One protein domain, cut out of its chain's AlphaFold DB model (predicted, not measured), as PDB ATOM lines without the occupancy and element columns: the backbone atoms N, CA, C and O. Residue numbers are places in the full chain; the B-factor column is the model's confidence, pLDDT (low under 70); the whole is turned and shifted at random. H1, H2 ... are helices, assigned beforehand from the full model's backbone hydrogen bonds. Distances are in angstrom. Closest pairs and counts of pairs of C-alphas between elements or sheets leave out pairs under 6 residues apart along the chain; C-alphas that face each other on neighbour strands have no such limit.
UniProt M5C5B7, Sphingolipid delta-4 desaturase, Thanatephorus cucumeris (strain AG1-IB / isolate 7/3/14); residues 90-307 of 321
ATOM      1  N   GLU A  90     -40.973  18.932 -47.756       85.12
ATOM      2  CA  GLU A  90     -41.939  20.029 -47.655       85.12
ATOM      3  C   GLU A  90     -42.348  20.514 -49.062       85.12
ATOM      4  O   GLU A  90     -41.589  21.233 -49.723       85.12
ATOM      5  N   PRO A  91     -43.523  20.107 -49.586       81.19
ATOM      6  CA  PRO A  91     -43.929  20.429 -50.952       81.19
ATOM      7  C   PRO A  91     -44.207  21.918 -51.183       81.19
ATOM      8  O   PRO A  91     -44.171  22.345 -52.345       81.19
ATOM      9  N   LEU A  92     -44.492  22.704 -50.137       87.44
ATOM     10  CA  LEU A  92     -44.784  24.134 -50.265       87.44
ATOM     11  C   LEU A  92     -43.528  24.981 -50.481       87.44
ATOM     12  O   LEU A  92     -43.623  26.024 -51.133       87.44
ATOM     13  N   THR A  93     -42.354  24.512 -50.040       88.12
ATOM     14  CA  THR A  93     -41.077  25.242 -50.141       88.12
ATOM     15  C   THR A  93     -40.821  25.755 -51.552       88.12
ATOM     16  O   THR A  93     -40.402  26.895 -51.732       88.12
ATOM     17  N   LYS A  94     -41.142  24.961 -52.581       90.06
ATOM     18  CA  LYS A  94     -40.911  25.375 -53.970       90.06
ATOM     19  C   LYS A  94     -41.734  26.598 -54.386       90.06
ATOM     20  O   LYS A  94     -41.232  27.443 -55.116       90.06
ATOM     21  N   TYR A  95     -42.974  26.708 -53.909       93.69
ATOM     22  CA  TYR A  95     -43.856  27.827 -54.241       93.69
ATOM     23  C   TYR A  95     -43.457  29.089 -53.481       93.69
ATOM     24  O   TYR A  95     -43.418  30.161 -54.079       93.69
ATOM     25  N   VAL A  96     -43.107  28.951 -52.198       94.06
ATOM     26  CA  VAL A  96     -42.632  30.074 -51.376       94.06
ATOM     27  C   VAL A  96     -41.352  30.650 -51.972       94.06
ATOM     28  O   VAL A  96     -41.308  31.835 -52.286       94.06
ATOM     29  N   VAL A  97     -40.354  29.806 -52.242       96.31
ATOM     30  CA  VAL A  97     -39.079  30.229 -52.842       96.31
ATOM     31  C   VAL A  97     -39.292  30.898 -54.197       96.31
ATOM     32  O   VAL A  97     -38.766  31.983 -54.423       96.31
ATOM     33  N   SER A  98     -40.096  30.313 -55.094       97.62
ATOM     34  CA  SER A  98     -40.402  30.953 -56.381       97.62
ATOM     35  C   SER A  98     -41.108  32.303 -56.217       97.62
ATOM     36  O   SER A  98     -40.801  33.235 -56.958       97.62
ATOM     37  N   GLY A  99     -42.005  32.434 -55.236       98.12
ATOM     38  CA  GLY A  99     -42.653  33.701 -54.898       98.12
ATOM     39  C   GLY A  99     -41.665  34.759 -54.406       98.12
ATOM     40  O   GLY A  99     -41.715  35.897 -54.864       98.12
ATOM     41  N   VAL A 100     -40.724  34.384 -53.536       98.06
ATOM     42  CA  VAL A 100     -39.705  35.297 -52.992       98.06
ATOM     43  C   VAL A 100     -38.682  35.708 -54.058       98.06
ATOM     44  O   VAL A 100     -38.333  36.885 -54.145       98.06
ATOM     45  N   VAL A 101     -38.269  34.791 -54.943       98.69
ATOM     46  CA  VAL A 101     -37.454  35.128 -56.128       98.69
ATOM     47  C   VAL A 101     -38.197  36.122 -57.026       98.69
ATOM     48  O   VAL A 101     -37.624  37.126 -57.450       98.69
ATOM     49  N   GLY A 102     -39.489  35.888 -57.273       98.62
ATOM     50  CA  GLY A 102     -40.340  36.812 -58.024       98.62
ATOM     51  C   GLY A 102     -40.453  38.189 -57.363       98.62
ATOM     52  O   GLY A 102     -40.334  39.201 -58.052       98.62
ATOM     53  N   LEU A 103     -40.613  38.242 -56.037       98.56
ATOM     54  CA  LEU A 103     -40.664  39.484 -55.258       98.56
ATOM     55  C   LEU A 103     -39.372  40.297 -55.396       98.56
ATOM     56  O   LEU A 103     -39.439  41.511 -55.594       98.56
ATOM     57  N   GLN A 104     -38.211  39.647 -55.324       98.62
ATOM     58  CA  GLN A 104     -36.914  40.305 -55.501       98.62
ATOM     59  C   GLN A 104     -36.782  40.928 -56.893       98.62
ATOM     60  O   GLN A 104     -36.460  42.109 -57.021       98.62
ATOM     61  N   ILE A 105     -37.112  40.170 -57.942       98.62
ATOM     62  CA  ILE A 105     -37.067  40.662 -59.327       98.62
ATOM     63  C   ILE A 105     -38.071  41.807 -59.532       98.62
ATOM     64  O   ILE A 105     -37.732  42.824 -60.138       98.62
ATOM     65  N   ALA A 106     -39.289  41.682 -58.997       98.62
ATOM     66  CA  ALA A 106     -40.317  42.717 -59.086       98.62
ATOM     67  C   ALA A 106     -39.908  44.003 -58.351       98.62
ATOM     68  O   ALA A 106     -40.120  45.101 -58.866       98.62
ATOM     69  N   THR A 107     -39.280  43.881 -57.180       98.50
ATOM     70  CA  THR A 107     -38.797  45.036 -56.411       98.50
ATOM     71  C   THR A 107     -37.632  45.714 -57.126       98.50
ATOM     72  O   THR A 107     -37.636  46.938 -57.267       98.50
ATOM     73  N   ALA A 108     -36.688  44.938 -57.671       98.31
ATOM     74  CA  ALA A 108     -35.606  45.457 -58.502       98.31
ATOM     75  C   ALA A 108     -36.153  46.224 -59.718       98.31
ATOM     76  O   ALA A 108     -35.743  47.358 -59.974       98.31
ATOM     77  N   TYR A 109     -37.126  45.650 -60.434       98.50
ATOM     78  CA  TYR A 109     -37.811  46.316 -61.543       98.50
ATOM     79  C   TYR A 109     -38.480  47.619 -61.094       98.50
ATOM     80  O   TYR A 109     -38.278  48.663 -61.711       98.50
ATOM     81  N   TYR A 110     -39.236  47.597 -59.995       98.25
ATOM     82  CA  TYR A 110     -39.966  48.769 -59.517       98.25
ATOM     83  C   TYR A 110     -39.030  49.912 -59.104       98.25
ATOM     84  O   TYR A 110     -39.224  51.053 -59.519       98.25
ATOM     85  N   LEU A 111     -37.966  49.618 -58.351       98.12
ATOM     86  CA  LEU A 111     -36.983  50.622 -57.932       98.12
ATOM     87  C   LEU A 111     -36.238  51.235 -59.122       98.12
ATOM     88  O   LEU A 111     -35.996  52.443 -59.143       98.12
ATOM     89  N   THR A 112     -35.881  50.415 -60.114       97.12
ATOM     90  CA  THR A 112     -34.997  50.835 -61.210       97.12
ATOM     91  C   THR A 112     -35.735  51.403 -62.413       97.12
ATOM     92  O   THR A 112     -35.268  52.385 -62.980       97.12
ATOM     93  N   GLN A 113     -36.881  50.837 -62.795       97.19
ATOM     94  CA  GLN A 113     -37.597  51.201 -64.022       97.19
ATOM     95  C   GLN A 113     -38.781  52.127 -63.768       97.19
ATOM     96  O   GLN A 113     -39.016  53.042 -64.565       97.19
ATOM     97  N   VAL A 114     -39.502  51.910 -62.663       97.00
ATOM     98  CA  VAL A 114     -40.686  52.704 -62.309       97.00
ATOM     99  C   VAL A 114     -40.283  53.940 -61.514       97.00
ATOM    100  O   VAL A 114     -40.516  55.058 -61.962       97.00
ATOM    101  N   LEU A 115     -39.634  53.754 -60.362       96.19
ATOM    102  CA  LEU A 115     -39.213  54.860 -59.501       96.19
ATOM    103  C   LEU A 115     -37.922  55.532 -59.976       96.19
ATOM    104  O   LEU A 115     -37.723  56.714 -59.707       96.19
ATOM    105  N   ARG A 116     -37.050  54.787 -60.669       96.00
ATOM    106  CA  ARG A 116     -35.749  55.257 -61.187       96.00
ATOM    107  C   ARG A 116     -34.900  55.952 -60.124       96.00
ATOM    108  O   ARG A 116     -34.210  56.935 -60.390       96.00
ATOM    109  N   VAL A 117     -34.971  55.447 -58.897       94.88
ATOM    110  CA  VAL A 117     -34.270  56.032 -57.756       94.88
ATOM    111  C   VAL A 117     -32.798  55.625 -57.756       94.88
ATOM    112  O   VAL A 117     -32.435  54.513 -58.142       94.88
ATOM    113  N   SER A 118     -31.934  56.542 -57.316       95.50
ATOM    114  CA  SER A 118     -30.498  56.276 -57.185       95.50
ATOM    115  C   SER A 118     -30.232  55.222 -56.095       95.50
ATOM    116  O   SER A 118     -30.912  55.260 -55.064       95.50
ATOM    117  N   PRO A 119     -29.230  54.335 -56.248       94.19
ATOM    118  CA  PRO A 119     -28.923  53.295 -55.263       94.19
ATOM    119  C   PRO A 119     -28.624  53.789 -53.842       94.19
ATOM    120  O   PRO A 119     -28.842  53.066 -52.878       94.19
ATOM    121  N   LEU A 120     -28.138  55.025 -53.696       94.62
ATOM    122  CA  LEU A 120     -27.847  55.629 -52.388       94.62
ATOM    123  C   LEU A 120     -29.004  56.472 -51.842       94.62
ATOM    124  O   LEU A 120     -28.893  57.077 -50.778       94.62
ATOM    125  N   SER A 121     -30.115  56.550 -52.573       97.12
ATOM    126  CA  SER A 121     -31.293  57.255 -52.090       97.12
ATOM    127  C   SER A 121     -31.936  56.493 -50.930       97.12
ATOM    128  O   SER A 121     -31.976  55.261 -50.913       97.12
ATOM    129  N   VAL A 122     -32.502  57.241 -49.983       96.81
ATOM    130  CA  VAL A 122     -33.253  56.689 -48.848       96.81
ATOM    131  C   VAL A 122     -34.293  55.635 -49.270       96.81
ATOM    132  O   VAL A 122     -34.262  54.551 -48.694       96.81
ATOM    133  N   PRO A 123     -35.178  55.858 -50.270       96.19
ATOM    134  CA  PRO A 123     -36.156  54.838 -50.656       96.19
ATOM    135  C   PRO A 123     -35.511  53.554 -51.191       96.19
ATOM    136  O   PRO A 123     -36.023  52.470 -50.923       96.19
ATOM    137  N   PHE A 124     -34.385  53.651 -51.904       98.19
ATOM    138  CA  PHE A 124     -33.680  52.476 -52.412       98.19
ATOM    139  C   PHE A 124     -33.057  51.667 -51.274       98.19
ATOM    140  O   PHE A 124     -33.286  50.464 -51.185       98.19
ATOM    141  N   VAL A 125     -32.323  52.329 -50.373       98.00
ATOM    142  CA  VAL A 125     -31.671  51.669 -49.232       98.00
ATOM    143  C   VAL A 125     -32.712  51.063 -48.288       98.00
ATOM    144  O   VAL A 125     -32.546  49.928 -47.855       98.00
ATOM    145  N   LEU A 126     -33.818  51.764 -48.014       97.38
ATOM    146  CA  LEU A 126     -34.905  51.232 -47.184       97.38
ATOM    147  C   LEU A 126     -35.583  50.019 -47.825       97.38
ATOM    148  O   LEU A 126     -35.872  49.050 -47.125       97.38
ATOM    149  N   ALA A 127     -35.815  50.036 -49.140       97.88
ATOM    150  CA  ALA A 127     -36.373  48.885 -49.842       97.88
ATOM    151  C   ALA A 127     -35.392  47.702 -49.863       97.88
ATOM    152  O   ALA A 127     -35.806  46.570 -49.616       97.88
ATOM    153  N   ALA A 128     -34.101  47.951 -50.101       98.06
ATOM    154  CA  ALA A 128     -33.051  46.934 -50.029       98.06
ATOM    155  C   ALA A 128     -32.913  46.349 -48.620       98.06
ATOM    156  O   ALA A 128     -32.696  45.155 -48.481       98.06
ATOM    157  N   TYR A 129     -33.090  47.154 -47.574       97.19
ATOM    158  CA  TYR A 129     -33.044  46.697 -46.189       97.19
ATOM    159  C   TYR A 129     -34.285  45.887 -45.806       97.19
ATOM    160  O   TYR A 129     -34.186  44.711 -45.477       97.19
ATOM    161  N   ALA A 130     -35.465  46.507 -45.872       96.31
ATOM    162  CA  ALA A 130     -36.682  45.949 -45.295       96.31
ATOM    163  C   ALA A 130     -37.302  44.849 -46.163       96.31
ATOM    164  O   ALA A 130     -37.696  43.807 -45.646       96.31
ATOM    165  N   ILE A 131     -37.388  45.068 -47.480       97.69
ATOM    166  CA  ILE A 131     -37.942  44.078 -48.415       97.69
ATOM    167  C   ILE A 131     -36.825  43.136 -48.846       97.69
ATOM    168  O   ILE A 131     -36.932  41.926 -48.672       97.69
ATOM    169  N   GLY A 132     -35.742  43.711 -49.369       98.06
ATOM    170  CA  GLY A 132     -34.613  42.980 -49.921       98.06
ATOM    171  C   GLY A 132     -33.911  42.096 -48.891       98.06
ATOM    172  O   GLY A 132     -33.759  40.898 -49.116       98.06
ATOM    173  N   GLY A 133     -33.532  42.661 -47.746       96.62
ATOM    174  CA  GLY A 133     -32.863  41.958 -46.655       96.62
ATOM    175  C   GLY A 133     -33.720  40.825 -46.109       96.62
ATOM    176  O   GLY A 133     -33.256  39.694 -46.029       96.62
ATOM    177  N   THR A 134     -35.000  41.082 -45.834       95.69
ATOM    178  CA  THR A 134     -35.942  40.042 -45.385       95.69
ATOM    179  C   THR A 134     -36.114  38.925 -46.418       95.69
ATOM    180  O   THR A 134     -36.068  37.746 -46.068       95.69
ATOM    181  N   ALA A 135     -36.290  39.265 -47.695       97.12
ATOM    182  CA  ALA A 135     -36.489  38.277 -48.752       97.12
ATOM    183  C   ALA A 135     -35.216  37.462 -49.040       97.12
ATOM    184  O   ALA A 135     -35.298  36.242 -49.165       97.12
ATOM    185  N   ASN A 136     -34.034  38.082 -49.082       97.31
ATOM    186  CA  ASN A 136     -32.779  37.336 -49.245       97.31
ATOM    187  C   ASN A 136     -32.451  36.500 -48.009       97.31
ATOM    188  O   ASN A 136     -31.931  35.399 -48.149       97.31
ATOM    189  N   HIS A 137     -32.837  36.952 -46.816       94.44
ATOM    190  CA  HIS A 137     -32.723  36.147 -45.609       94.44
ATOM    191  C   HIS A 137     -33.606  34.893 -45.672       94.44
ATOM    192  O   HIS A 137     -33.148  33.791 -45.376       94.44
ATOM    193  N   ASN A 138     -34.853  35.040 -46.131       94.94
ATOM    194  CA  ASN A 138     -35.717  33.897 -46.409       94.94
ATOM    195  C   ASN A 138     -35.052  32.936 -47.407       94.94
ATOM    196  O   ASN A 138     -35.030  31.733 -47.171       94.94
ATOM    197  N   LEU A 139     -34.462  33.446 -48.492       96.88
ATOM    198  CA  LEU A 139     -33.776  32.607 -49.478       96.88
ATOM    199  C   LEU A 139     -32.534  31.912 -48.907       96.88
ATOM    200  O   LEU A 139     -32.310  30.749 -49.240       96.88
ATOM    201  N   PHE A 140     -31.775  32.558 -48.016       94.81
ATOM    202  CA  PHE A 140     -30.666  31.917 -47.302       94.81
ATOM    203  C   PHE A 140     -31.135  30.699 -46.508       94.81
ATOM    204  O   PHE A 140     -30.582  29.610 -46.671       94.81
ATOM    205  N   LEU A 141     -32.207  30.854 -45.732       92.00
ATOM    206  CA  LEU A 141     -32.791  29.762 -44.954       92.00
ATOM    207  C   LEU A 141     -33.462  28.704 -45.836       92.00
ATOM    208  O   LEU A 141     -33.376  27.510 -45.566       92.00
ATOM    209  N   ALA A 142     -34.066  29.093 -46.955       93.25
ATOM    210  CA  ALA A 142     -34.570  28.119 -47.914       93.25
ATOM    211  C   ALA A 142     -33.431  27.262 -48.487       93.25
ATOM    212  O   ALA A 142     -33.563  26.045 -48.595       93.25
ATOM    213  N   ILE A 143     -32.300  27.875 -48.844       95.75
ATOM    214  CA  ILE A 143     -31.114  27.165 -49.344       95.75
ATOM    215  C   ILE A 143     -30.512  26.264 -48.256       95.75
ATOM    216  O   ILE A 143     -30.065  25.159 -48.587       95.75
ATOM    217  N   HIS A 144     -30.553  26.683 -46.989       92.75
ATOM    218  CA  HIS A 144     -30.248  25.847 -45.825       92.75
ATOM    219  C   HIS A 144     -31.103  24.571 -45.811       92.75
ATOM    220  O   HIS A 144     -30.574  23.464 -45.938       92.75
ATOM    221  N   GLU A 145     -32.428  24.697 -45.839       89.19
ATOM    222  CA  GLU A 145     -33.334  23.538 -45.850       89.19
ATOM    223  C   GLU A 145     -33.160  22.643 -47.094       89.19
ATOM    224  O   GLU A 145     -33.098  21.409 -47.022       89.19
ATOM    225  N   ILE A 146     -33.023  23.249 -48.278       91.50
ATOM    226  CA  ILE A 146     -32.820  22.525 -49.543       91.50
ATOM    227  C   ILE A 146     -31.481  21.770 -49.533       91.50
ATOM    228  O   ILE A 146     -31.356  20.691 -50.129       91.50
ATOM    229  N   THR A 147     -30.468  22.291 -48.840       92.12
ATOM    230  CA  THR A 147     -29.154  21.657 -48.698       92.12
ATOM    231  C   THR A 147     -29.248  20.305 -48.001       92.12
ATOM    232  O   THR A 147     -28.627  19.344 -48.480       92.12
ATOM    233  N   HIS A 148     -30.120  20.178 -47.001       89.50
ATOM    234  CA  HIS A 148     -30.461  18.911 -46.344       89.50
ATOM    235  C   HIS A 148     -31.265  17.943 -47.232       89.50
ATOM    236  O   HIS A 148     -31.543  16.812 -46.842       89.50
ATOM    237  N   ASN A 149     -31.555  18.331 -48.478       89.56
ATOM    238  CA  ASN A 149     -32.374  17.609 -49.451       89.56
ATOM    239  C   ASN A 149     -33.846  17.470 -49.037       89.56
ATOM    240  O   ASN A 149     -34.496  16.510 -49.444       89.56
ATOM    241  N   LEU A 150     -34.381  18.422 -48.268       86.19
ATOM    242  CA  LEU A 150     -35.770  18.394 -47.797       86.19
ATOM    243  C   LEU A 150     -36.774  18.996 -48.796       86.19
ATOM    244  O   LEU A 150     -37.978  18.809 -48.648       86.19
ATOM    245  N   GLY A 151     -36.312  19.657 -49.862       85.00
ATOM    246  CA  GLY A 151     -37.201  20.220 -50.886       85.00
ATOM    247  C   GLY A 151     -37.754  19.178 -51.866       85.00
ATOM    248  O   GLY A 151     -38.904  19.251 -52.292       85.00
ATOM    249  N   PHE A 152     -36.940  18.185 -52.242       89.44
ATOM    250  CA  PHE A 152     -37.307  17.156 -53.223       89.44
ATOM    251  C   PHE A 152     -36.698  15.792 -52.897       89.44
ATOM    252  O   PHE A 152     -35.631  15.699 -52.300       89.44
ATOM    253  N   LYS A 153     -37.292  14.720 -53.433       90.12
ATOM    254  CA  LYS A 153     -36.749  13.351 -53.324       90.12
ATOM    255  C   LYS A 153     -35.334  13.193 -53.894       90.12
ATOM    256  O   LYS A 153     -34.537  12.419 -53.379       90.12
ATOM    257  N   GLY A 154     -35.020  13.900 -54.981       91.19
ATOM    258  CA  GLY A 154     -33.752  13.751 -55.695       91.19
ATOM    259  C   GLY A 154     -32.707  14.791 -55.296       91.19
ATOM    260  O   GLY A 154     -32.964  15.991 -55.354       91.19
ATOM    261  N   VAL A 155     -31.474  14.355 -55.016       93.44
ATOM    262  CA  VAL A 155     -30.340  15.260 -54.723       93.44
ATOM    263  C   VAL A 155     -30.085  16.242 -55.872       93.44
ATOM    264  O   VAL A 155     -29.818  17.418 -55.634       93.44
ATOM    265  N   LYS A 156     -30.200  15.786 -57.129       96.19
ATOM    266  CA  LYS A 156     -30.028  16.652 -58.308       96.19
ATOM    267  C   LYS A 156     -31.079  17.766 -58.354       96.19
ATOM    268  O   LYS A 156     -30.719  18.907 -58.610       96.19
ATOM    269  N   ALA A 157     -32.341  17.441 -58.063       95.44
ATOM    270  CA  ALA A 157     -33.429  18.416 -58.041       95.44
ATOM    271  C   ALA A 157     -33.211  19.475 -56.951       95.44
ATOM    272  O   ALA A 157     -33.304  20.660 -57.242       95.44
ATOM    273  N   ASN A 158     -32.811  19.065 -55.741       95.12
ATOM    274  CA  ASN A 158     -32.462  20.008 -54.674       95.12
ATOM    275  C   ASN A 158     -31.294  20.920 -55.068       95.12
ATOM    276  O   ASN A 158     -31.379  22.123 -54.870       95.12
ATOM    277  N   LYS A 159     -30.224  20.387 -55.676       96.56
ATOM    278  CA  LYS A 159     -29.096  21.219 -56.134       96.56
ATOM    279  C   LYS A 159     -29.527  22.261 -57.168       96.56
ATOM    280  O   LYS A 159     -29.164  23.421 -57.036       96.56
ATOM    281  N   LEU A 160     -30.299  21.858 -58.178       97.69
ATOM    282  CA  LEU A 160     -30.789  22.786 -59.202       97.69
ATOM    283  C   LEU A 160     -31.741  23.831 -58.611       97.69
ATOM    284  O   LEU A 160     -31.664  25.001 -58.971       97.69
ATOM    285  N   PHE A 161     -32.596  23.428 -57.672       97.62
ATOM    286  CA  PHE A 161     -33.510  24.352 -57.017       97.62
ATOM    287  C   PHE A 161     -32.798  25.320 -56.065       97.62
ATOM    288  O   PHE A 161     -33.162  26.487 -56.014       97.62
ATOM    289  N   ALA A 162     -31.739  24.880 -55.381       97.75
ATOM    290  CA  ALA A 162     -30.884  25.761 -54.589       97.75
ATOM    291  C   ALA A 162     -30.187  26.810 -55.471       97.75
ATOM    292  O   ALA A 162     -30.151  27.976 -55.104       97.75
ATOM    293  N   ILE A 163     -29.704  26.428 -56.664       98.56
ATOM    294  CA  ILE A 163     -29.148  27.382 -57.642       98.56
ATOM    295  C   ILE A 163     -30.215  28.394 -58.091       98.56
ATOM    296  O   ILE A 163     -29.919  29.574 -58.227       98.56
ATOM    297  N   PHE A 164     -31.464  27.964 -58.287       98.50
ATOM    298  CA  PHE A 164     -32.564  28.878 -58.603       98.50
ATOM    299  C   PHE A 164     -32.884  29.840 -57.444       98.50
ATOM    300  O   PHE A 164     -33.005  31.043 -57.659       98.50
ATOM    301  N   ALA A 165     -32.974  29.332 -56.213       98.19
ATOM    302  CA  ALA A 165     -33.191  30.144 -55.014       98.19
ATOM    303  C   ALA A 165     -32.061  31.166 -54.787       98.19
ATOM    304  O   ALA A 165     -32.287  32.228 -54.220       98.19
ATOM    305  N   ASN A 166     -30.853  30.849 -55.258       98.62
ATOM    306  CA  ASN A 166     -29.662  31.684 -55.147       98.62
ATOM    307  C   ASN A 166     -29.685  32.910 -56.070       98.62
ATOM    308  O   ASN A 166     -28.959  33.860 -55.805       98.62
ATOM    309  N   LEU A 167     -30.480  32.919 -57.147       98.62
ATOM    310  CA  LEU A 167     -30.404  33.972 -58.171       98.62
ATOM    311  C   LEU A 167     -30.484  35.400 -57.592       98.62
ATOM    312  O   LEU A 167     -29.606  36.204 -57.915       98.62
ATOM    313  N   PRO A 168     -31.427  35.725 -56.682       98.31
ATOM    314  CA  PRO A 168     -31.520  37.061 -56.085       98.31
ATOM    315  C   PRO A 168     -30.401  37.415 -55.104       98.31
ATOM    316  O   PRO A 168     -30.323  38.555 -54.651       98.31
ATOM    317  N   ILE A 169     -29.541  36.460 -54.748       97.81
ATOM    318  CA  ILE A 169     -28.398  36.724 -53.875       97.81
ATOM    319  C   ILE A 169     -27.298  37.485 -54.630       97.81
ATOM    320  O   ILE A 169     -26.542  38.238 -54.016       97.81
ATOM    321  N   GLY A 170     -27.223  37.321 -55.956       96.06
ATOM    322  CA  GLY A 170     -26.277  38.023 -56.833       96.06
ATOM    323  C   GLY A 170     -24.862  37.433 -56.864       96.06
ATOM    324  O   GLY A 170     -24.014  37.914 -57.605       96.06
ATOM    325  N   ILE A 171     -24.584  36.389 -56.074       95.38
ATOM    326  CA  ILE A 171     -23.318  35.642 -56.104       95.38
ATOM    327  C   ILE A 171     -23.583  34.138 -55.965       95.38
ATOM    328  O   ILE A 171     -24.475  33.753 -55.208       95.38
ATOM    329  N   PRO A 172     -22.838  33.256 -56.659       95.06
ATOM    330  CA  PRO A 172     -23.119  31.820 -56.692       95.06
ATOM    331  C   PRO A 172     -22.613  31.112 -55.423       95.06
ATOM    332  O   PRO A 172     -21.526  30.535 -55.427       95.06
ATOM    333  N   TYR A 173     -23.391  31.139 -54.337       93.56
ATOM    334  CA  TYR A 173     -22.956  30.617 -53.033       93.56
ATOM    335  C   TYR A 173     -23.578  29.253 -52.671       93.56
ATOM    336  O   TYR A 173     -22.930  28.449 -52.006       93.56
ATOM    337  N   ALA A 174     -24.788  28.938 -53.145       95.94
ATOM    338  CA  ALA A 174     -25.585  27.801 -52.665       95.94
ATOM    339  C   ALA A 174     -24.892  26.425 -52.734       95.94
ATOM    340  O   ALA A 174     -25.052  25.595 -51.839       95.94
ATOM    341  N   ILE A 175     -24.127  26.149 -53.798       96.38
ATOM    342  CA  ILE A 175     -23.441  24.852 -53.951       96.38
ATOM    343  C   ILE A 175     -22.241  24.733 -53.009       96.38
ATOM    344  O   ILE A 175     -22.042  23.664 -52.433       96.38
ATOM    345  N   THR A 176     -21.491  25.821 -52.841       94.12
ATOM    346  CA  THR A 176     -20.375  25.911 -51.895       94.12
ATOM    347  C   THR A 176     -20.895  25.781 -50.467       94.12
ATOM    348  O   THR A 176     -20.431  24.932 -49.707       94.12
ATOM    349  N   PHE A 177     -21.946  26.540 -50.138       94.38
ATOM    350  CA  PHE A 177     -22.620  26.492 -48.844       94.38
ATOM    351  C   PHE A 177     -23.029  25.071 -48.472       94.38
ATOM    352  O   PHE A 177     -22.717  24.617 -47.383       94.38
ATOM    353  N   LYS A 178     -23.629  24.311 -49.398       93.62
ATOM    354  CA  LYS A 178     -24.039  22.926 -49.134       93.62
ATOM    355  C   LYS A 178     -22.925  22.046 -48.571       93.62
ATOM    356  O   LYS A 178     -23.199  21.168 -47.760       93.62
ATOM    357  N   GLN A 179     -21.697  22.203 -49.046       91.12
ATOM    358  CA  GLN A 179     -20.597  21.370 -48.577       91.12
ATOM    359  C   GLN A 179     -20.128  21.801 -47.185       91.12
ATOM    360  O   GLN A 179     -20.079  20.952 -46.300       91.12
ATOM    361  N   TYR A 180     -19.852  23.094 -46.985       92.25
ATOM    362  CA  TYR A 180     -19.472  23.637 -45.673       92.25
ATOM    363  C   TYR A 180     -20.543  23.394 -44.610       92.25
ATOM    364  O   TYR A 180     -20.233  22.884 -43.544       92.25
ATOM    365  N   HIS A 181     -21.811  23.617 -44.942       92.06
ATOM    366  CA  HIS A 181     -22.943  23.427 -44.035       92.06
ATOM    367  C   HIS A 181     -23.088  21.983 -43.530       92.06
ATOM    368  O   HIS A 181     -23.362  21.721 -42.363       92.06
ATOM    369  N   ILE A 182     -22.869  21.000 -44.409       89.12
ATOM    370  CA  ILE A 182     -22.897  19.585 -44.012       89.12
ATOM    371  C   ILE A 182     -21.662  19.216 -43.179       89.12
ATOM    372  O   ILE A 182     -21.762  18.341 -42.318       89.12
ATOM    373  N   GLU A 183     -20.507  19.847 -43.418       89.19
ATOM    374  CA  GLU A 183     -19.334  19.686 -42.551       89.19
ATOM    375  C   GLU A 183     -19.582  20.285 -41.164       89.19
ATOM    376  O   GLU A 183     -19.331  19.575 -40.193       89.19
ATOM    377  N   HIS A 184     -20.148  21.493 -41.087       88.31
ATOM    378  CA  HIS A 184     -20.554  22.174 -39.854       88.31
ATOM    379  C   HIS A 184     -21.473  21.288 -39.002       88.31
ATOM    380  O   HIS A 184     -21.127  20.933 -37.884       88.31
ATOM    381  N   HIS A 185     -22.578  20.778 -39.553       84.00
ATOM    382  CA  HIS A 185     -23.464  19.889 -38.786       84.00
ATOM    383  C   HIS A 185     -22.835  18.556 -38.370       84.00
ATOM    384  O   HIS A 185     -23.315  17.910 -37.439       84.00
ATOM    385  N   LYS A 186     -21.822  18.080 -39.099       84.88
ATOM    386  CA  LYS A 186     -21.173  16.798 -38.807       84.88
ATOM    387  C   LYS A 186     -20.046  16.938 -37.780       84.88
ATOM    388  O   LYS A 186     -19.805  15.981 -37.047       84.88
ATOM    389  N   HIS A 187     -19.367  18.078 -37.764       84.62
ATOM    390  CA  HIS A 187     -18.191  18.365 -36.942       84.62
ATOM    391  C   HIS A 187     -18.388  19.693 -36.203       84.62
ATOM    392  O   HIS A 187     -17.520  20.561 -36.223       84.62
ATOM    393  N   LEU A 188     -19.572  19.865 -35.616       81.19
ATOM    394  CA  LEU A 188     -19.983  21.107 -34.977       81.19
ATOM    395  C   LEU A 188     -18.995  21.499 -33.881       81.19
ATOM    396  O   LEU A 188     -18.681  20.678 -33.018       81.19
ATOM    397  N   GLY A 189     -18.509  22.738 -33.919       80.31
ATOM    398  CA  GLY A 189     -17.564  23.246 -32.929       80.31
ATOM    399  C   GLY A 189     -16.146  22.663 -33.028       80.31
ATOM    400  O   GLY A 189     -15.314  22.957 -32.170       80.31
ATOM    401  N   GLU A 190     -15.835  21.853 -34.048       84.62
ATOM    402  CA  GLU A 190     -14.495  21.288 -34.239       84.62
ATOM    403  C   GLU A 190     -13.565  22.303 -34.927       84.62
ATOM    404  O   GLU A 190     -13.739  22.640 -36.102       84.62
ATOM    405  N   ASP A 191     -12.550  22.780 -34.199       85.12
ATOM    406  CA  ASP A 191     -11.597  23.783 -34.691       85.12
ATOM    407  C   ASP A 191     -10.891  23.337 -35.985       85.12
ATOM    408  O   ASP A 191     -10.431  22.203 -36.130       85.12
ATOM    409  N   GLY A 192     -10.814  24.249 -36.955       85.50
ATOM    410  CA  GLY A 192     -10.246  23.995 -38.282       85.50
ATOM    411  C   GLY A 192     -11.108  23.138 -39.226       85.50
ATOM    412  O   GLY A 192     -10.743  22.986 -40.399       85.50
ATOM    413  N   ILE A 193     -12.243  22.598 -38.766       87.19
ATOM    414  CA  ILE A 193     -13.228  21.910 -39.617       87.19
ATOM    415  C   ILE A 193     -14.511  22.722 -39.728       87.19
ATOM    416  O   ILE A 193     -14.946  23.000 -40.847       87.19
ATOM    417  N   ASP A 194     -15.085  23.113 -38.593       87.56
ATOM    418  CA  ASP A 194     -16.239  23.998 -38.540       87.56
ATOM    419  C   ASP A 194     -15.811  25.428 -38.880       87.56
ATOM    420  O   ASP A 194     -15.192  26.138 -38.085       87.56
ATOM    421  N   THR A 195     -16.113  25.850 -40.105       88.06
ATOM    422  CA  THR A 195     -15.741  27.178 -40.600       88.06
ATOM    423  C   THR A 195     -16.641  28.293 -40.080       88.06
ATOM    424  O   THR A 195     -16.361  29.467 -40.340       88.06
ATOM    425  N   ASP A 196     -17.698  27.958 -39.344       85.69
ATOM    426  CA  ASP A 196     -18.600  28.956 -38.778       85.69
ATOM    427  C   ASP A 196     -18.032  29.516 -37.462       85.69
ATOM    428  O   ASP A 196     -18.308  30.671 -37.106       85.69
ATOM    429  N   LEU A 197     -17.098  28.787 -36.832       84.75
ATOM    430  CA  LEU A 197     -16.271  29.297 -35.742       84.75
ATOM    431  C   LEU A 197     -15.371  30.458 -36.204       84.75
ATOM    432  O   LEU A 197     -14.788  30.418 -37.295       84.75
ATOM    433  N   PRO A 198     -15.218  31.511 -35.379       86.38
ATOM    434  CA  PRO A 198     -14.301  32.594 -35.691       86.38
ATOM    435  C   PRO A 198     -12.851  32.108 -35.652       86.38
ATOM    436  O   PRO A 198     -12.475  31.270 -34.836       86.38
ATOM    437  N   SER A 199     -12.004  32.676 -36.506       87.06
ATOM    438  CA  SER A 199     -10.566  32.385 -36.458       87.06
ATOM    439  C   SER A 199      -9.908  33.010 -35.220       87.06
ATOM    440  O   SER A 199     -10.410  33.985 -34.655       87.06
ATOM    441  N   ARG A 200      -8.720  32.524 -34.828       83.69
ATOM    442  CA  ARG A 200      -7.935  33.134 -33.733       83.69
ATOM    443  C   ARG A 200      -7.681  34.630 -33.948       83.69
ATOM    444  O   ARG A 200      -7.765  35.403 -33.003       83.69
ATOM    445  N   ILE A 201      -7.396  35.044 -35.184       85.62
ATOM    446  CA  ILE A 201      -7.144  36.456 -35.513       85.62
ATOM    447  C   ILE A 201      -8.417  37.282 -35.319       85.62
ATOM    448  O   ILE A 201      -8.375  38.340 -34.699       85.62
ATOM    449  N   GLU A 202      -9.556  36.793 -35.812       85.62
ATOM    450  CA  GLU A 202     -10.847  37.463 -35.629       85.62
ATOM    451  C   GLU A 202     -11.200  37.597 -34.149       85.62
ATOM    452  O   GLU A 202     -11.604  38.670 -33.718       85.62
ATOM    453  N   MET A 203     -10.996  36.542 -33.362       82.25
ATOM    454  CA  MET A 203     -11.231  36.570 -31.923       82.25
ATOM    455  C   MET A 203     -10.367  37.645 -31.241       82.25
ATOM    456  O   MET A 203     -10.918  38.529 -30.589       82.25
ATOM    457  N   LEU A 204      -9.054  37.671 -31.485       79.38
ATOM    458  CA  LEU A 204      -8.153  38.661 -30.880       79.38
ATOM    459  C   LEU A 204      -8.459  40.104 -31.320       79.38
ATOM    460  O   LEU A 204      -8.346  41.040 -30.528       79.38
ATOM    461  N   CYS A 205      -8.859  40.311 -32.577       81.94
ATOM    462  CA  CYS A 205      -9.143  41.647 -33.106       81.94
ATOM    463  C   CYS A 205     -10.543  42.166 -32.743       81.94
ATOM    464  O   CYS A 205     -10.738  43.382 -32.657       81.94
ATOM    465  N   LEU A 206     -11.526  41.280 -32.553       85.31
ATOM    466  CA  LEU A 206     -12.948  41.642 -32.463       85.31
ATOM    467  C   LEU A 206     -13.533  41.481 -31.051       85.31
ATOM    468  O   LEU A 206     -14.746  41.560 -30.863       85.31
ATOM    469  N   GLN A 207     -12.682  41.306 -30.040       76.06
ATOM    470  CA  GLN A 207     -13.078  41.048 -28.652       76.06
ATOM    471  C   GLN A 207     -13.733  42.231 -27.916       76.06
ATOM    472  O   GLN A 207     -14.445  42.026 -26.930       76.06
ATOM    473  N   ASN A 208     -13.551  43.466 -28.389       77.94
ATOM    474  CA  ASN A 208     -14.157  44.664 -27.794       77.94
ATOM    475  C   ASN A 208     -15.499  45.044 -28.461       77.94
ATOM    476  O   ASN A 208     -15.870  44.505 -29.501       77.94
ATOM    477  N   VAL A 209     -16.238  45.994 -27.873       82.50
ATOM    478  CA  VAL A 209     -17.568  46.417 -28.368       82.50
ATOM    479  C   VAL A 209     -17.530  46.889 -29.825       82.50
ATOM    480  O   VAL A 209     -18.402  46.515 -30.606       82.50
ATOM    481  N   ALA A 210     -16.518  47.672 -30.210       82.88
ATOM    482  CA  ALA A 210     -16.378  48.152 -31.583       82.88
ATOM    483  C   ALA A 210     -16.077  46.999 -32.553       82.88
ATOM    484  O   ALA A 210     -16.656  46.939 -33.635       82.88
ATOM    485  N   GLY A 211     -15.236  46.052 -32.140       84.38
ATOM    486  CA  GLY A 211     -14.940  44.826 -32.873       84.38
ATOM    487  C   GLY A 211     -16.177  43.958 -33.095       84.38
ATOM    488  O   GLY A 211     -16.461  43.568 -34.225       84.38
ATOM    489  N   LYS A 212     -16.984  43.734 -32.053       83.88
ATOM    490  CA  LYS A 212     -18.257  43.002 -32.161       83.88
ATOM    491  C   LYS A 212     -19.263  43.726 -33.057       83.88
ATOM    492  O   LYS A 212     -19.925  43.088 -33.869       83.88
ATOM    493  N   ALA A 213     -19.362  45.053 -32.952       85.94
ATOM    494  CA  ALA A 213     -20.226  45.848 -33.825       85.94
ATOM    495  C   ALA A 213     -19.782  45.767 -35.294       85.94
ATOM    496  O   ALA A 213     -20.618  45.590 -36.181       85.94
ATOM    497  N   PHE A 214     -18.473  45.831 -35.553       88.88
ATOM    498  CA  PHE A 214     -17.903  45.625 -36.882       88.88
ATOM    499  C   PHE A 214     -18.222  44.223 -37.406       88.88
ATOM    500  O   PHE A 214     -18.738  44.090 -38.514       88.88
ATOM    501  N   PHE A 215     -18.010  43.192 -36.585       88.06
ATOM    502  CA  PHE A 215     -18.347  41.815 -36.929       88.06
ATOM    503  C   PHE A 215     -19.814  41.677 -37.341       88.06
ATOM    504  O   PHE A 215     -20.084  41.214 -38.439       88.06
ATOM    505  N   CYS A 216     -20.755  42.159 -36.523       87.00
ATOM    506  CA  CYS A 216     -22.189  42.074 -36.822       87.00
ATOM    507  C   CYS A 216     -22.575  42.865 -38.087       87.00
ATOM    508  O   CYS A 216     -23.478  42.474 -38.824       87.00
ATOM    509  N   THR A 217     -21.892  43.982 -38.360       88.94
ATOM    510  CA  THR A 217     -22.142  44.822 -39.546       88.94
ATOM    511  C   THR A 217     -21.673  44.166 -40.837       88.94
ATOM    512  O   THR A 217     -22.292  44.377 -41.873       88.94
ATOM    513  N   PHE A 218     -20.602  43.378 -40.786       91.25
ATOM    514  CA  PHE A 218     -19.992  42.740 -41.956       91.25
ATOM    515  C   PHE A 218     -20.049  41.215 -41.883       91.25
ATOM    516  O   PHE A 218     -19.261  40.532 -42.536       91.25
ATOM    517  N   GLN A 219     -20.970  40.674 -41.090       90.12
ATOM    518  CA  GLN A 219     -21.004  39.263 -40.728       90.12
ATOM    519  C   GLN A 219     -21.041  38.356 -41.958       90.12
ATOM    520  O   GLN A 219     -20.257  37.412 -42.048       90.12
ATOM    521  N   ILE A 220     -21.855  38.704 -42.956       91.69
ATOM    522  CA  ILE A 220     -21.938  37.965 -44.217       91.69
ATOM    523  C   ILE A 220     -20.580  37.811 -44.916       91.69
ATOM    524  O   ILE A 220     -20.331  36.791 -45.549       91.69
ATOM    525  N   LEU A 221     -19.677  38.790 -44.789       91.50
ATOM    526  CA  LEU A 221     -18.350  38.730 -45.404       91.50
ATOM    527  C   LEU A 221     -17.440  37.747 -44.670       91.50
ATOM    528  O   LEU A 221     -16.696  37.019 -45.320       91.50
ATOM    529  N   PHE A 222     -17.525  37.685 -43.341       90.69
ATOM    530  CA  PHE A 222     -16.790  36.688 -42.562       90.69
ATOM    531  C   PHE A 222     -17.229  35.276 -42.949       90.69
ATOM    532  O   PHE A 222     -16.387  34.462 -43.319       90.69
ATOM    533  N   TYR A 223     -18.537  35.017 -42.984       88.38
ATOM    534  CA  TYR A 223     -19.077  33.706 -43.360       88.38
ATOM    535  C   TYR A 223     -18.800  33.351 -44.829       88.38
ATOM    536  O   TYR A 223     -18.562  32.193 -45.152       88.38
ATOM    537  N   ALA A 224     -18.778  34.333 -45.735       89.69
ATOM    538  CA  ALA A 224     -18.484  34.083 -47.144       89.69
ATOM    539  C   ALA A 224     -16.992  33.832 -47.424       89.69
ATOM    540  O   ALA A 224     -16.661  33.060 -48.325       89.69
ATOM    541  N   LEU A 225     -16.085  34.498 -46.700       90.62
ATOM    542  CA  LEU A 225     -14.651  34.499 -47.013       90.62
ATOM    543  C   LEU A 225     -13.835  33.551 -46.130       90.62
ATOM    544  O   LEU A 225     -12.942  32.872 -46.638       90.62
ATOM    545  N   ARG A 226     -14.132  33.478 -44.826       92.44
ATOM    546  CA  ARG A 226     -13.378  32.665 -43.857       92.44
ATOM    547  C   ARG A 226     -13.244  31.196 -44.272       92.44
ATOM    548  O   ARG A 226     -12.120  30.691 -44.187       92.44
ATOM    549  N   PRO A 227     -14.292  30.513 -44.781       90.38
ATOM    550  CA  PRO A 227     -14.165  29.107 -45.157       90.38
ATOM    551  C   PRO A 227     -13.067  28.858 -46.199       90.38
ATOM    552  O   PRO A 227     -12.365  27.849 -46.131       90.38
ATOM    553  N   GLY A 228     -12.839  29.812 -47.111       88.50
ATOM    554  CA  GLY A 228     -11.784  29.725 -48.124       88.50
ATOM    555  C   GLY A 228     -10.362  29.783 -47.556       88.50
ATOM    556  O   GLY A 228      -9.455  29.199 -48.149       88.50
ATOM    557  N   PHE A 229     -10.169  30.443 -46.409       89.75
ATOM    558  CA  PHE A 229      -8.873  30.552 -45.730       89.75
ATOM    559  C   PHE A 229      -8.625  29.427 -44.725       89.75
ATOM    560  O   PHE A 229      -7.478  29.024 -44.547       89.75
ATOM    561  N   ILE A 230      -9.678  28.924 -44.075       88.12
ATOM    562  CA  ILE A 230      -9.555  27.861 -43.069       88.12
ATOM    563  C   ILE A 230      -9.543  26.483 -43.725       88.12
ATOM    564  O   ILE A 230      -8.669  25.665 -43.443       88.12
ATOM    565  N   ARG A 231     -10.492  26.215 -44.626       89.25
ATOM    566  CA  ARG A 231     -10.714  24.872 -45.160       89.25
ATOM    567  C   ARG A 231     -11.162  24.919 -46.611       89.25
ATOM    568  O   ARG A 231     -12.344  24.857 -46.923       89.25
ATOM    569  N   SER A 232     -10.209  24.988 -47.535       89.44
ATOM    570  CA  SER A 232     -10.531  24.991 -48.966       89.44
ATOM    571  C   SER A 232     -11.150  23.663 -49.416       89.44
ATOM    572  O   SER A 232     -10.596  22.584 -49.182       89.44
ATOM    573  N   GLN A 233     -12.292  23.738 -50.096       87.75
ATOM    574  CA  GLN A 233     -12.985  22.578 -50.648       87.75
ATOM    575  C   GLN A 233     -12.719  22.408 -52.147       87.75
ATOM    576  O   GLN A 233     -12.491  23.365 -52.885       87.75
ATOM    577  N   LYS A 234     -12.769  21.156 -52.619       91.69
ATOM    578  CA  LYS A 234     -12.578  20.832 -54.040       91.69
ATOM    579  C   LYS A 234     -13.841  21.181 -54.841       91.69
ATOM    580  O   LYS A 234     -14.892  20.588 -54.568       91.69
ATOM    581  N   PRO A 235     -13.750  22.045 -55.870       92.69
ATOM    582  CA  PRO A 235     -14.889  22.358 -56.719       92.69
ATOM    583  C   PRO A 235     -15.437  21.118 -57.429       92.69
ATOM    584  O   PRO A 235     -14.720  20.182 -57.780       92.69
ATOM    585  N   THR A 236     -16.738  21.141 -57.686       94.62
ATOM    586  CA  THR A 236     -17.473  20.087 -58.402       94.62
ATOM    587  C   THR A 236     -18.134  20.666 -59.656       94.62
ATOM    588  O   THR A 236     -18.322  21.881 -59.716       94.62
ATOM    589  N   PRO A 237     -18.581  19.848 -60.632       96.75
ATOM    590  CA  PRO A 237     -19.291  20.346 -61.817       96.75
ATOM    591  C   PRO A 237     -20.493  21.253 -61.504       96.75
ATOM    592  O   PRO A 237     -20.800  22.167 -62.263       96.75
ATOM    593  N   TYR A 238     -21.147  21.047 -60.354       96.94
ATOM    594  CA  TYR A 238     -22.254  21.893 -59.907       96.94
ATOM    595  C   TYR A 238     -21.823  23.313 -59.517       96.94
ATOM    596  O   TYR A 238     -22.634  24.222 -59.648       96.94
ATOM    597  N   HIS A 239     -20.577  23.527 -59.083       97.06
ATOM    598  CA  HIS A 239     -20.061  24.874 -58.813       97.06
ATOM    599  C   HIS A 239     -19.970  25.670 -60.109       97.06
ATOM    600  O   HIS A 239     -20.515  26.764 -60.201       97.06
ATOM    601  N   PHE A 240     -19.366  25.077 -61.141       97.62
ATOM    602  CA  PHE A 240     -19.272  25.698 -62.462       97.62
ATOM    603  C   PHE A 240     -20.657  25.961 -63.057       97.62
ATOM    604  O   PHE A 240     -20.906  27.051 -63.560       97.62
ATOM    605  N   LEU A 241     -21.587  25.007 -62.927       98.12
ATOM    606  CA  LEU A 241     -22.974  25.208 -63.349       98.12
ATOM    607  C   LEU A 241     -23.642  26.374 -62.603       98.12
ATOM    608  O   LEU A 241     -24.300  27.196 -63.235       98.12
ATOM    609  N   SER A 242     -23.458  26.467 -61.282       97.94
ATOM    610  CA  SER A 242     -23.999  27.563 -60.469       97.94
ATOM    611  C   SER A 242     -23.426  28.916 -60.882       97.94
ATOM    612  O   SER A 242     -24.178  29.877 -60.982       97.94
ATOM    613  N   ILE A 243     -22.118  28.990 -61.147       98.31
ATOM    614  CA  ILE A 243     -21.451  30.212 -61.613       98.31
ATOM    615  C   ILE A 243     -22.009  30.631 -62.973       98.31
ATOM    616  O   ILE A 243     -22.390  31.783 -63.143       98.31
ATOM    617  N   ILE A 244     -22.109  29.701 -63.927       98.56
ATOM    618  CA  ILE A 244     -22.632  29.987 -65.270       98.56
ATOM    619  C   ILE A 244     -24.072  30.499 -65.194       98.56
ATOM    620  O   ILE A 244     -24.394  31.503 -65.823       98.56
ATOM    621  N   ILE A 245     -24.933  29.833 -64.420       98.62
ATOM    622  CA  ILE A 245     -26.338  30.231 -64.274       98.62
ATOM    623  C   ILE A 245     -26.457  31.598 -63.591       98.62
ATOM    624  O   ILE A 245     -27.222  32.433 -64.072       98.62
ATOM    625  N   GLN A 246     -25.695  31.849 -62.521       98.69
ATOM    626  CA  GLN A 246     -25.714  33.139 -61.827       98.69
ATOM    627  C   GLN A 246     -25.241  34.268 -62.747       98.69
ATOM    628  O   GLN A 246     -25.954  35.250 -62.908       98.69
ATOM    629  N   LEU A 247     -24.102  34.101 -63.429       98.56
ATOM    630  CA  LEU A 247     -23.581  35.112 -64.354       98.56
ATOM    631  C   LEU A 247     -24.531  35.369 -65.528       98.56
ATOM    632  O   LEU A 247     -24.691  36.513 -65.946       98.56
ATOM    633  N   ALA A 248     -25.177  34.327 -66.059       98.62
ATOM    634  CA  ALA A 248     -26.178  34.484 -67.108       98.62
ATOM    635  C   ALA A 248     -27.399  35.268 -66.607       98.62
ATOM    636  O   ALA A 248     -27.871  36.167 -67.300       98.62
ATOM    637  N   PHE A 249     -27.889  34.963 -65.402       98.62
ATOM    638  CA  PHE A 249     -28.987  35.699 -64.779       98.62
ATOM    639  C   PHE A 249     -28.617  37.163 -64.521       98.62
ATOM    640  O   PHE A 249     -29.360  38.051 -64.934       98.62
ATOM    641  N   ASP A 250     -27.457  37.419 -63.917       98.44
ATOM    642  CA  ASP A 250     -26.985  38.770 -63.615       98.44
ATOM    643  C   ASP A 250     -26.787  39.588 -64.894       98.44
ATOM    644  O   ASP A 250     -27.165  40.758 -64.942       98.44
ATOM    645  N   LEU A 251     -26.261  38.976 -65.963       98.56
ATOM    646  CA  LEU A 251     -26.118  39.619 -67.270       98.56
ATOM    647  C   LEU A 251     -27.479  39.958 -67.885       98.56
ATOM    648  O   LEU A 251     -27.669  41.073 -68.364       98.56
ATOM    649  N   VAL A 252     -28.438  39.027 -67.862       98.50
ATOM    650  CA  VAL A 252     -29.802  39.286 -68.351       98.50
ATOM    651  C   VAL A 252     -30.445  40.419 -67.553       98.50
ATOM    652  O   VAL A 252     -31.023  41.331 -68.146       98.50
ATOM    653  N   LEU A 253     -30.307  40.411 -66.227       98.06
ATOM    654  CA  LEU A 253     -30.862  41.446 -65.361       98.06
ATOM    655  C   LEU A 253     -30.187  42.801 -65.591       98.06
ATOM    656  O   LEU A 253     -30.872  43.820 -65.643       98.06
ATOM    657  N   TYR A 254     -28.870  42.818 -65.790       98.25
ATOM    658  CA  TYR A 254     -28.108  44.017 -66.129       98.25
ATOM    659  C   TYR A 254     -28.558  44.612 -67.464       98.25
ATOM    660  O   TYR A 254     -28.805  45.812 -67.548       98.25
ATOM    661  N   LEU A 255     -28.688  43.787 -68.504       98.38
ATOM    662  CA  LEU A 255     -29.118  44.246 -69.826       98.38
ATOM    663  C   LEU A 255     -30.576  44.721 -69.822       98.38
ATOM    664  O   LEU A 255     -30.924  45.622 -70.581       98.38
ATOM    665  N   TRP A 256     -31.420  44.134 -68.971       98.00
ATOM    666  CA  TRP A 256     -32.839  44.470 -68.895       98.00
ATOM    667  C   TRP A 256     -33.140  45.676 -67.993       98.00
ATOM    668  O   TRP A 256     -33.906  46.554 -68.386       98.00
ATOM    669  N   LEU A 257     -32.557  45.732 -66.792       97.75
ATOM    670  CA  LEU A 257     -32.883  46.714 -65.746       97.75
ATOM    671  C   LEU A 257     -31.740  47.686 -65.423       97.75
ATOM    672  O   LEU A 257     -31.931  48.642 -64.666       97.75
ATOM    673  N   GLY A 258     -30.551  47.454 -65.975       97.38
ATOM    674  CA  GLY A 258     -29.350  48.228 -65.693       97.38
ATOM    675  C   GLY A 258     -28.611  47.802 -64.414       97.38
ATOM    676  O   GLY A 258     -29.074  46.949 -63.650       97.38
ATOM    677  N   PRO A 259     -27.455  48.432 -64.131       97.50
ATOM    678  CA  PRO A 259     -26.591  48.086 -62.997       97.50
ATOM    679  C   PRO A 259     -27.269  48.233 -61.632       97.50
ATOM    680  O   PRO A 259     -26.954  47.495 -60.701       97.50
ATOM    681  N   ASN A 260     -28.218  49.163 -61.503       97.94
ATOM    682  CA  ASN A 260     -28.881  49.441 -60.231       97.94
ATOM    683  C   ASN A 260     -29.690  48.240 -59.717       97.94
ATOM    684  O   ASN A 260     -29.851  48.102 -58.508       97.94
ATOM    685  N   ALA A 261     -30.149  47.345 -60.600       97.88
ATOM    686  CA  ALA A 261     -30.826  46.119 -60.184       97.88
ATOM    687  C   ALA A 261     -29.860  45.150 -59.489       97.88
ATOM    688  O   ALA A 261     -30.196  44.597 -58.447       97.88
ATOM    689  N   LEU A 262     -28.632  45.011 -60.002       98.31
ATOM    690  CA  LEU A 262     -27.594  44.210 -59.348       98.31
ATOM    691  C   LEU A 262     -27.172  44.829 -58.014       98.31
ATOM    692  O   LEU A 262     -27.022  44.112 -57.028       98.31
ATOM    693  N   ILE A 263     -27.047  46.160 -57.952       98.31
ATOM    694  CA  ILE A 263     -26.743  46.858 -56.693       98.31
ATOM    695  C   ILE A 263     -27.831  46.577 -55.649       98.31
ATOM    696  O   ILE A 263     -27.500  46.307 -54.499       98.31
ATOM    697  N   TYR A 264     -29.109  46.587 -56.043       98.56
ATOM    698  CA  TYR A 264     -30.215  46.236 -55.150       98.56
ATOM    699  C   TYR A 264     -30.080  44.806 -54.608       98.56
ATOM    700  O   TYR A 264     -30.176  44.616 -53.396       98.56
ATOM    701  N   LEU A 265     -29.815  43.816 -55.467       98.38
ATOM    702  CA  LEU A 265     -29.680  42.416 -55.049       98.38
ATOM    703  C   LEU A 265     -28.483  42.202 -54.110       98.38
ATOM    704  O   LEU A 265     -28.631  41.599 -53.049       98.38
ATOM    705  N   ILE A 266     -27.318  42.767 -54.435       98.00
ATOM    706  CA  ILE A 266     -26.118  42.663 -53.590       98.00
ATOM    707  C   ILE A 266     -26.314  43.383 -52.250       98.00
ATOM    708  O   ILE A 266     -25.958  42.844 -51.203       98.00
ATOM    709  N   MET A 267     -26.922  44.574 -52.255       97.75
ATOM    710  CA  MET A 267     -27.239  45.313 -51.030       97.75
ATOM    711  C   MET A 267     -28.248  44.552 -50.157       97.75
ATOM    712  O   MET A 267     -28.100  44.504 -48.938       97.75
ATOM    713  N   SER A 268     -29.229  43.896 -50.781       98.06
ATOM    714  CA  SER A 268     -30.197  43.031 -50.102       98.06
ATOM    715  C   SER A 268     -29.513  41.846 -49.422       98.06
ATOM    716  O   SER A 268     -29.762  41.584 -48.248       98.06
ATOM    717  N   SER A 269     -28.591  41.167 -50.113       97.00
ATOM    718  CA  SER A 269     -27.779  40.079 -49.547       97.00
ATOM    719  C   SER A 269     -26.894  40.542 -48.398       97.00
ATOM    720  O   SER A 269     -26.775  39.844 -47.391       97.00
ATOM    721  N   PHE A 270     -26.303  41.734 -48.526       96.50
ATOM    722  CA  PHE A 270     -25.482  42.314 -47.473       96.50
ATOM    723  C   PHE A 270     -26.284  42.497 -46.183       96.50
ATOM    724  O   PHE A 270     -25.853  42.033 -45.128       96.50
ATOM    725  N   PHE A 271     -27.471  43.104 -46.267       95.75
ATOM    726  CA  PHE A 271     -28.336  43.276 -45.100       95.75
ATOM    727  C   PHE A 271     -28.866  41.943 -44.573       95.75
ATOM    728  O   PHE A 271     -28.837  41.724 -43.365       95.75
ATOM    729  N   ALA A 272     -29.277  41.028 -45.452       94.44
ATOM    730  CA  ALA A 272     -29.828  39.725 -45.079       94.44
ATOM    731  C   ALA A 272     -28.914  38.894 -44.162       94.44
ATOM    732  O   ALA A 272     -29.421  38.150 -43.322       94.44
ATOM    733  N   GLY A 273     -27.594  39.002 -44.335       89.44
ATOM    734  CA  GLY A 273     -26.595  38.274 -43.547       89.44
ATOM    735  C   GLY A 273     -25.794  39.128 -42.564       89.44
ATOM    736  O   GLY A 273     -24.762  38.666 -42.089       89.44
ATOM    737  N   SER A 274     -26.212  40.369 -42.306       90.81
ATOM    738  CA  SER A 274     -25.504  41.299 -41.409       90.81
ATOM    739  C   SER A 274     -26.467  41.915 -40.390       90.81
ATOM    740  O   SER A 274     -27.307  41.211 -39.844       90.81
ATOM    741  N   LEU A 275     -26.390  43.223 -40.110       87.44
ATOM    742  CA  LEU A 275     -27.305  43.902 -39.188       87.44
ATOM    743  C   LEU A 275     -28.739  43.972 -39.734       87.44
ATOM    744  O   LEU A 275     -29.184  44.995 -40.250       87.44
ATOM    745  N   HIS A 276     -29.491  42.898 -39.563       88.19
ATOM    746  CA  HIS A 276     -30.905  42.809 -39.888       88.19
ATOM    747  C   HIS A 276     -31.592  41.939 -38.839       88.19
ATOM    748  O   HIS A 276     -30.990  40.953 -38.419       88.19
ATOM    749  N   PRO A 277     -32.838  42.237 -38.421       84.06
ATOM    750  CA  PRO A 277     -33.509  41.444 -37.402       84.06
ATOM    751  C   PRO A 277     -33.437  39.946 -37.712       84.06
ATOM    752  O   PRO A 277     -32.905  39.186 -36.918       84.06
ATOM    753  N   CYS A 278     -33.836  39.524 -38.913       81.56
ATOM    754  CA  CYS A 278     -33.836  38.100 -39.263       81.56
ATOM    755  C   CYS A 278     -32.443  37.429 -39.162       81.56
ATOM    756  O   CYS A 278     -32.350  36.248 -38.841       81.56
ATOM    757  N   ALA A 279     -31.352  38.182 -39.346       78.38
ATOM    758  CA  ALA A 279     -29.976  37.682 -39.267       78.38
ATOM    759  C   ALA A 279     -29.494  37.364 -37.841       78.38
ATOM    760  O   ALA A 279     -28.432  36.770 -37.677       78.38
ATOM    761  N   ALA A 280     -30.270  37.704 -36.806       70.44
ATOM    762  CA  ALA A 280     -29.900  37.442 -35.415       70.44
ATOM    763  C   ALA A 280     -29.666  35.950 -35.104       70.44
ATOM    764  O   ALA A 280     -28.928  35.640 -34.167       70.44
ATOM    765  N   HIS A 281     -30.238  35.035 -35.895       69.12
ATOM    766  CA  HIS A 281     -30.057  33.595 -35.700       69.12
ATOM    767  C   HIS A 281     -28.602  33.149 -35.840       69.12
ATOM    768  O   HIS A 281     -28.150  32.323 -35.051       69.12
ATOM    769  N   PHE A 282     -27.822  33.781 -36.725       66.75
ATOM    770  CA  PHE A 282     -26.405  33.457 -36.870       66.75
ATOM    771  C   PHE A 282     -25.615  33.695 -35.574       66.75
ATOM    772  O   PHE A 282     -24.628  33.014 -35.325       66.75
ATOM    773  N   ILE A 283     -26.032  34.643 -34.727       64.31
ATOM    774  CA  ILE A 283     -25.402  34.865 -33.415       64.31
ATOM    775  C   ILE A 283     -25.920  33.849 -32.390       64.31
ATOM    776  O   ILE A 283     -25.191  33.419 -31.503       64.31
ATOM    777  N   ALA A 284     -27.186  33.459 -32.481       55.09
ATOM    778  CA  ALA A 284     -27.782  32.557 -31.509       55.09
ATOM    779  C   ALA A 284     -27.431  31.073 -31.734       55.09
ATOM    780  O   ALA A 284     -27.590  30.296 -30.802       55.09
ATOM    781  N   GLU A 285     -26.949  30.676 -32.914       56.28
ATOM    782  CA  GLU A 285     -26.528  29.289 -33.204       56.28
ATOM    783  C   GLU A 285     -25.025  29.049 -33.040       56.28
ATOM    784  O   GLU A 285     -24.620  27.917 -32.809       56.28
ATOM    785  N   HIS A 286     -24.206  30.103 -33.120       62.25
ATOM    786  CA  HIS A 286     -22.742  29.978 -33.179       62.25
ATOM    787  C   HIS A 286     -22.019  30.503 -31.935       62.25
ATOM    788  O   HIS A 286     -20.790  30.518 -31.890       62.25
ATOM    789  N   TYR A 287     -22.760  30.967 -30.925       66.44
ATOM    790  CA  TYR A 287     -22.177  31.519 -29.707       66.44
ATOM    791  C   TYR A 287     -22.856  30.952 -28.467       66.44
ATOM    792  O   TYR A 287     -24.078  30.999 -28.314       66.44
ATOM    793  N   LEU A 288     -22.027  30.459 -27.548       63.34
ATOM    794  CA  LEU A 288     -22.466  30.009 -26.236       63.34
ATOM    795  C   LEU A 288     -22.917  31.197 -25.388       63.34
ATOM    796  O   LEU A 288     -22.234  32.221 -25.295       63.34
ATOM    797  N   TRP A 289     -24.062  31.028 -24.734       59.00
ATOM    798  CA  TRP A 289     -24.631  32.012 -23.822       59.00
ATOM    799  C   TRP A 289     -24.411  31.580 -22.371       59.00
ATOM    800  O   TRP A 289     -24.780  30.471 -21.991       59.00
ATOM    801  N   ASP A 290     -23.815  32.477 -21.583       51.19
ATOM    802  CA  ASP A 290     -23.733  32.494 -20.116       51.19
ATOM    803  C   ASP A 290     -23.827  31.132 -19.413       51.19
ATOM    804  O   ASP A 290     -24.796  30.838 -18.709       51.19
ATOM    805  N   GLY A 291     -22.775  30.319 -19.549       51.16
ATOM    806  CA  GLY A 291     -22.573  29.183 -18.656       51.16
ATOM    807  C   GLY A 291     -23.631  28.085 -18.785       51.16
ATOM    808  O   GLY A 291     -24.006  27.474 -17.784       51.16
ATOM    809  N   LEU A 292     -24.115  27.844 -20.003       55.03
ATOM    810  CA  LEU A 292     -24.911  26.675 -20.366       55.03
ATOM    811  C   LEU A 292     -24.130  25.806 -21.354       55.03
ATOM    812  O   LEU A 292     -23.518  26.332 -22.278       55.03
ATOM    813  N   ASP A 293     -24.253  24.483 -21.231       60.34
ATOM    814  CA  ASP A 293     -23.741  23.506 -22.212       60.34
ATOM    815  C   ASP A 293     -24.602  23.452 -23.502       60.34
ATOM    816  O   ASP A 293     -24.502  22.535 -24.316       60.34
ATOM    817  N   GLN A 294     -25.527  24.403 -23.677       63.25
ATOM    818  CA  GLN A 294     -26.413  24.492 -24.835       63.25
ATOM    819  C   GLN A 294     -25.757  25.334 -25.934       63.25
ATOM    820  O   GLN A 294     -25.695  26.558 -25.822       63.25
ATOM    821  N   GLU A 295     -25.341  24.667 -27.010       58.38
ATOM    822  CA  GLU A 295     -24.671  25.290 -28.161       58.38
ATOM    823  C   GLU A 295     -25.640  25.973 -29.138       58.38
ATOM    824  O   GLU A 295     -25.330  27.038 -29.657       58.38
ATOM    825  N   THR A 296     -26.839  25.419 -29.338       61.16
ATOM    826  CA  THR A 296     -27.826  25.932 -30.304       61.16
ATOM    827  C   THR A 296     -29.124  26.345 -29.623       61.16
ATOM    828  O   THR A 296     -29.597  25.683 -28.704       61.16
ATOM    829  N   TYR A 297     -29.746  27.435 -30.058       66.88
ATOM    830  CA  TYR A 297     -31.007  27.913 -29.483       66.88
ATOM    831  C   TYR A 297     -32.121  27.817 -30.530       66.88
ATOM    832  O   TYR A 297     -31.859  27.618 -31.711       66.88
ATOM    833  N   SER A 298     -33.385  27.975 -30.132       63.88
ATOM    834  CA  SER A 298     -34.505  28.090 -31.081       63.88
ATOM    835  C   SER A 298     -35.433  29.227 -30.672       63.88
ATOM    836  O   SER A 298     -35.559  29.542 -29.488       63.88
ATOM    837  N   TYR A 299     -36.101  29.843 -31.640       65.31
ATOM    838  CA  TYR A 299     -37.110  30.873 -31.436       65.31
ATOM    839  C   TYR A 299     -38.419  30.441 -32.049       65.31
ATOM    840  O   TYR A 299     -38.476  29.723 -33.038       65.31
ATOM    841  N   TYR A 300     -39.483  30.878 -31.391       64.69
ATOM    842  CA  TYR A 300     -40.850  30.464 -31.665       64.69
ATOM    843  C   TYR A 300     -41.769  31.687 -31.740       64.69
ATOM    844  O   TYR A 300     -42.890  31.665 -31.238       64.69
ATOM    845  N   GLY A 301     -41.278  32.791 -32.310       67.25
ATOM    846  CA  GLY A 301     -42.057  34.017 -32.491       67.25
ATOM    847  C   GLY A 301     -42.428  34.303 -33.951       67.25
ATOM    848  O   GLY A 301     -42.128  33.507 -34.842       67.25
ATOM    849  N   PRO A 302     -43.081  35.449 -34.226       71.75
ATOM    850  CA  PRO A 302     -43.713  35.727 -35.520       71.75
ATOM    851  C   PRO A 302     -42.770  35.689 -36.727       71.75
ATOM    852  O   PRO A 302     -43.199  35.354 -37.831       71.75
ATOM    853  N   LEU A 303     -41.482  35.997 -36.529       73.38
ATOM    854  CA  LEU A 303     -40.497  35.990 -37.615       73.38
ATOM    855  C   LEU A 303     -40.207  34.582 -38.161       73.38
ATOM    856  O   LEU A 303     -39.739  34.475 -39.292       73.38
ATOM    857  N   ASN A 304     -40.573  33.508 -37.448       73.81
ATOM    858  CA  ASN A 304     -40.416  32.135 -37.947       73.81
ATOM    859  C   ASN A 304     -41.165  31.864 -39.249       73.81
ATOM    860  O   ASN A 304     -40.706  31.051 -40.049       73.81
ATOM    861  N   ILE A 305     -42.285  32.556 -39.483       73.25
ATOM    862  CA  ILE A 305     -43.061  32.435 -40.725       73.25
ATOM    863  C   ILE A 305     -42.187  32.794 -41.935       73.25
ATOM    864  O   ILE A 305     -42.322  32.207 -43.005       73.25
ATOM    865  N   LEU A 306     -41.259  33.735 -41.750       72.56
ATOM    866  CA  LEU A 306     -40.331  34.200 -42.777       72.56
ATOM    867  C   LEU A 306     -39.023  33.400 -42.798       72.56
ATOM    868  O   LEU A 306     -38.215  33.598 -43.702       72.56
ATOM    869  N   ALA A 307     -38.821  32.506 -41.832       75.06
ATOM    870  CA  ALA A 307     -37.546  31.860 -41.552       75.06
ATOM    871  C   ALA A 307     -37.640  30.328 -41.440       75.06
ATOM    872  O   ALA A 307     -36.782  29.701 -40.831       75.06
TER     873      ALA A 307
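This is residues 90 to 307 of the 321 residues of the protein "Sphingolipid delta-4 desaturase" of Thanatephorus cucumeris (strain AG1-IB / isolate 7/3/14) (UniProt M5C5B7). Start from the long helix H2: H1 and H3 run alongside it in a three-helix bundle, H9 crosses H2, and H8 covers H3 on the side away from H2. H4 packs on H2, H3 and H8, a looser side group of short helices, H5, H6 and H7, follows it, and the weakly modelled H10, a long loop and H11 come last. The 218 printed residues hold eleven named helices, H1 to H11 in order, and no named strand: all helix. The whole is compact, with a radius of gyration of the C-alphas of 17.6 A and spans of 52 by 43 by 35 A.

Find C-alpha 122 at (-33.253, 56.689, -48.848); from there H2 runs 35.3 A to residue 147, with a kink of 29 degrees near residue 133. Before it, H1 covers residues 93 to 114, 30.0 A, from C-alpha 93 at (-41.077, 25.242, -50.141). After it come H3, residues 155 to 169, 21.6 A; H4, 174 to 186; H5, 200 to 206; H6, 209 to 217; H7, 219 to 230; H8, 237 to 257, 29.9 A; H9, 259 to 272, 20.0 A; H10, 277 to 286; and H11, 302 to 306, ending with C-alpha 306 at (-40.331, 34.200, -42.777).

Look first at the up and down bundle H1, H2, H3, where each helix runs against the one before. H1 and H2 form a hairpin and touch, C-alphas of Val 100 and Ala 135 closest at 6.1 A. H2, with residues 136 to 147 alone, touches H3 in a second hairpin, Ile 143 to Ala 162, C-alphas 5.4 A. H9 touches H2 at a steep tilt of 64 degrees, C-alphas of Gly 133 and Ala 272 closest at 4.1 A. H8 touches H3, Ile 163 to Ser 242, C-alphas 5.9 A. H4 touches H2 through residues 143 to 147 of H2 alone, Thr 147 to Lys 178, C-alphas 5.3 A. H5 and H6 touch only at the corner; H7 is close but not clearly touching H4. H10 only just touches H2, with 3 pairs of C-alphas within 8 A, and H11 is close but not clearly touching H2. Every O i to N i+4 pair is within hydrogen-bond range in H1, H5, H6, H8 and H9; H2 has 21 of 22, H3 8 of 11, H4 8 of 9, H7 5 of 8, H10 2 of 6 beside 4 of 7 O i to N i+3 pairs, and H11 0 of 1 beside 2 of 2.

The C-alphas farthest apart, of Leu 255 and Gly 291, are 53.7 A from each other. The printed part has no cut; H4 to H5 and H10 to H11 are long links. Look for low confidence at residues 281 to 301, under 70.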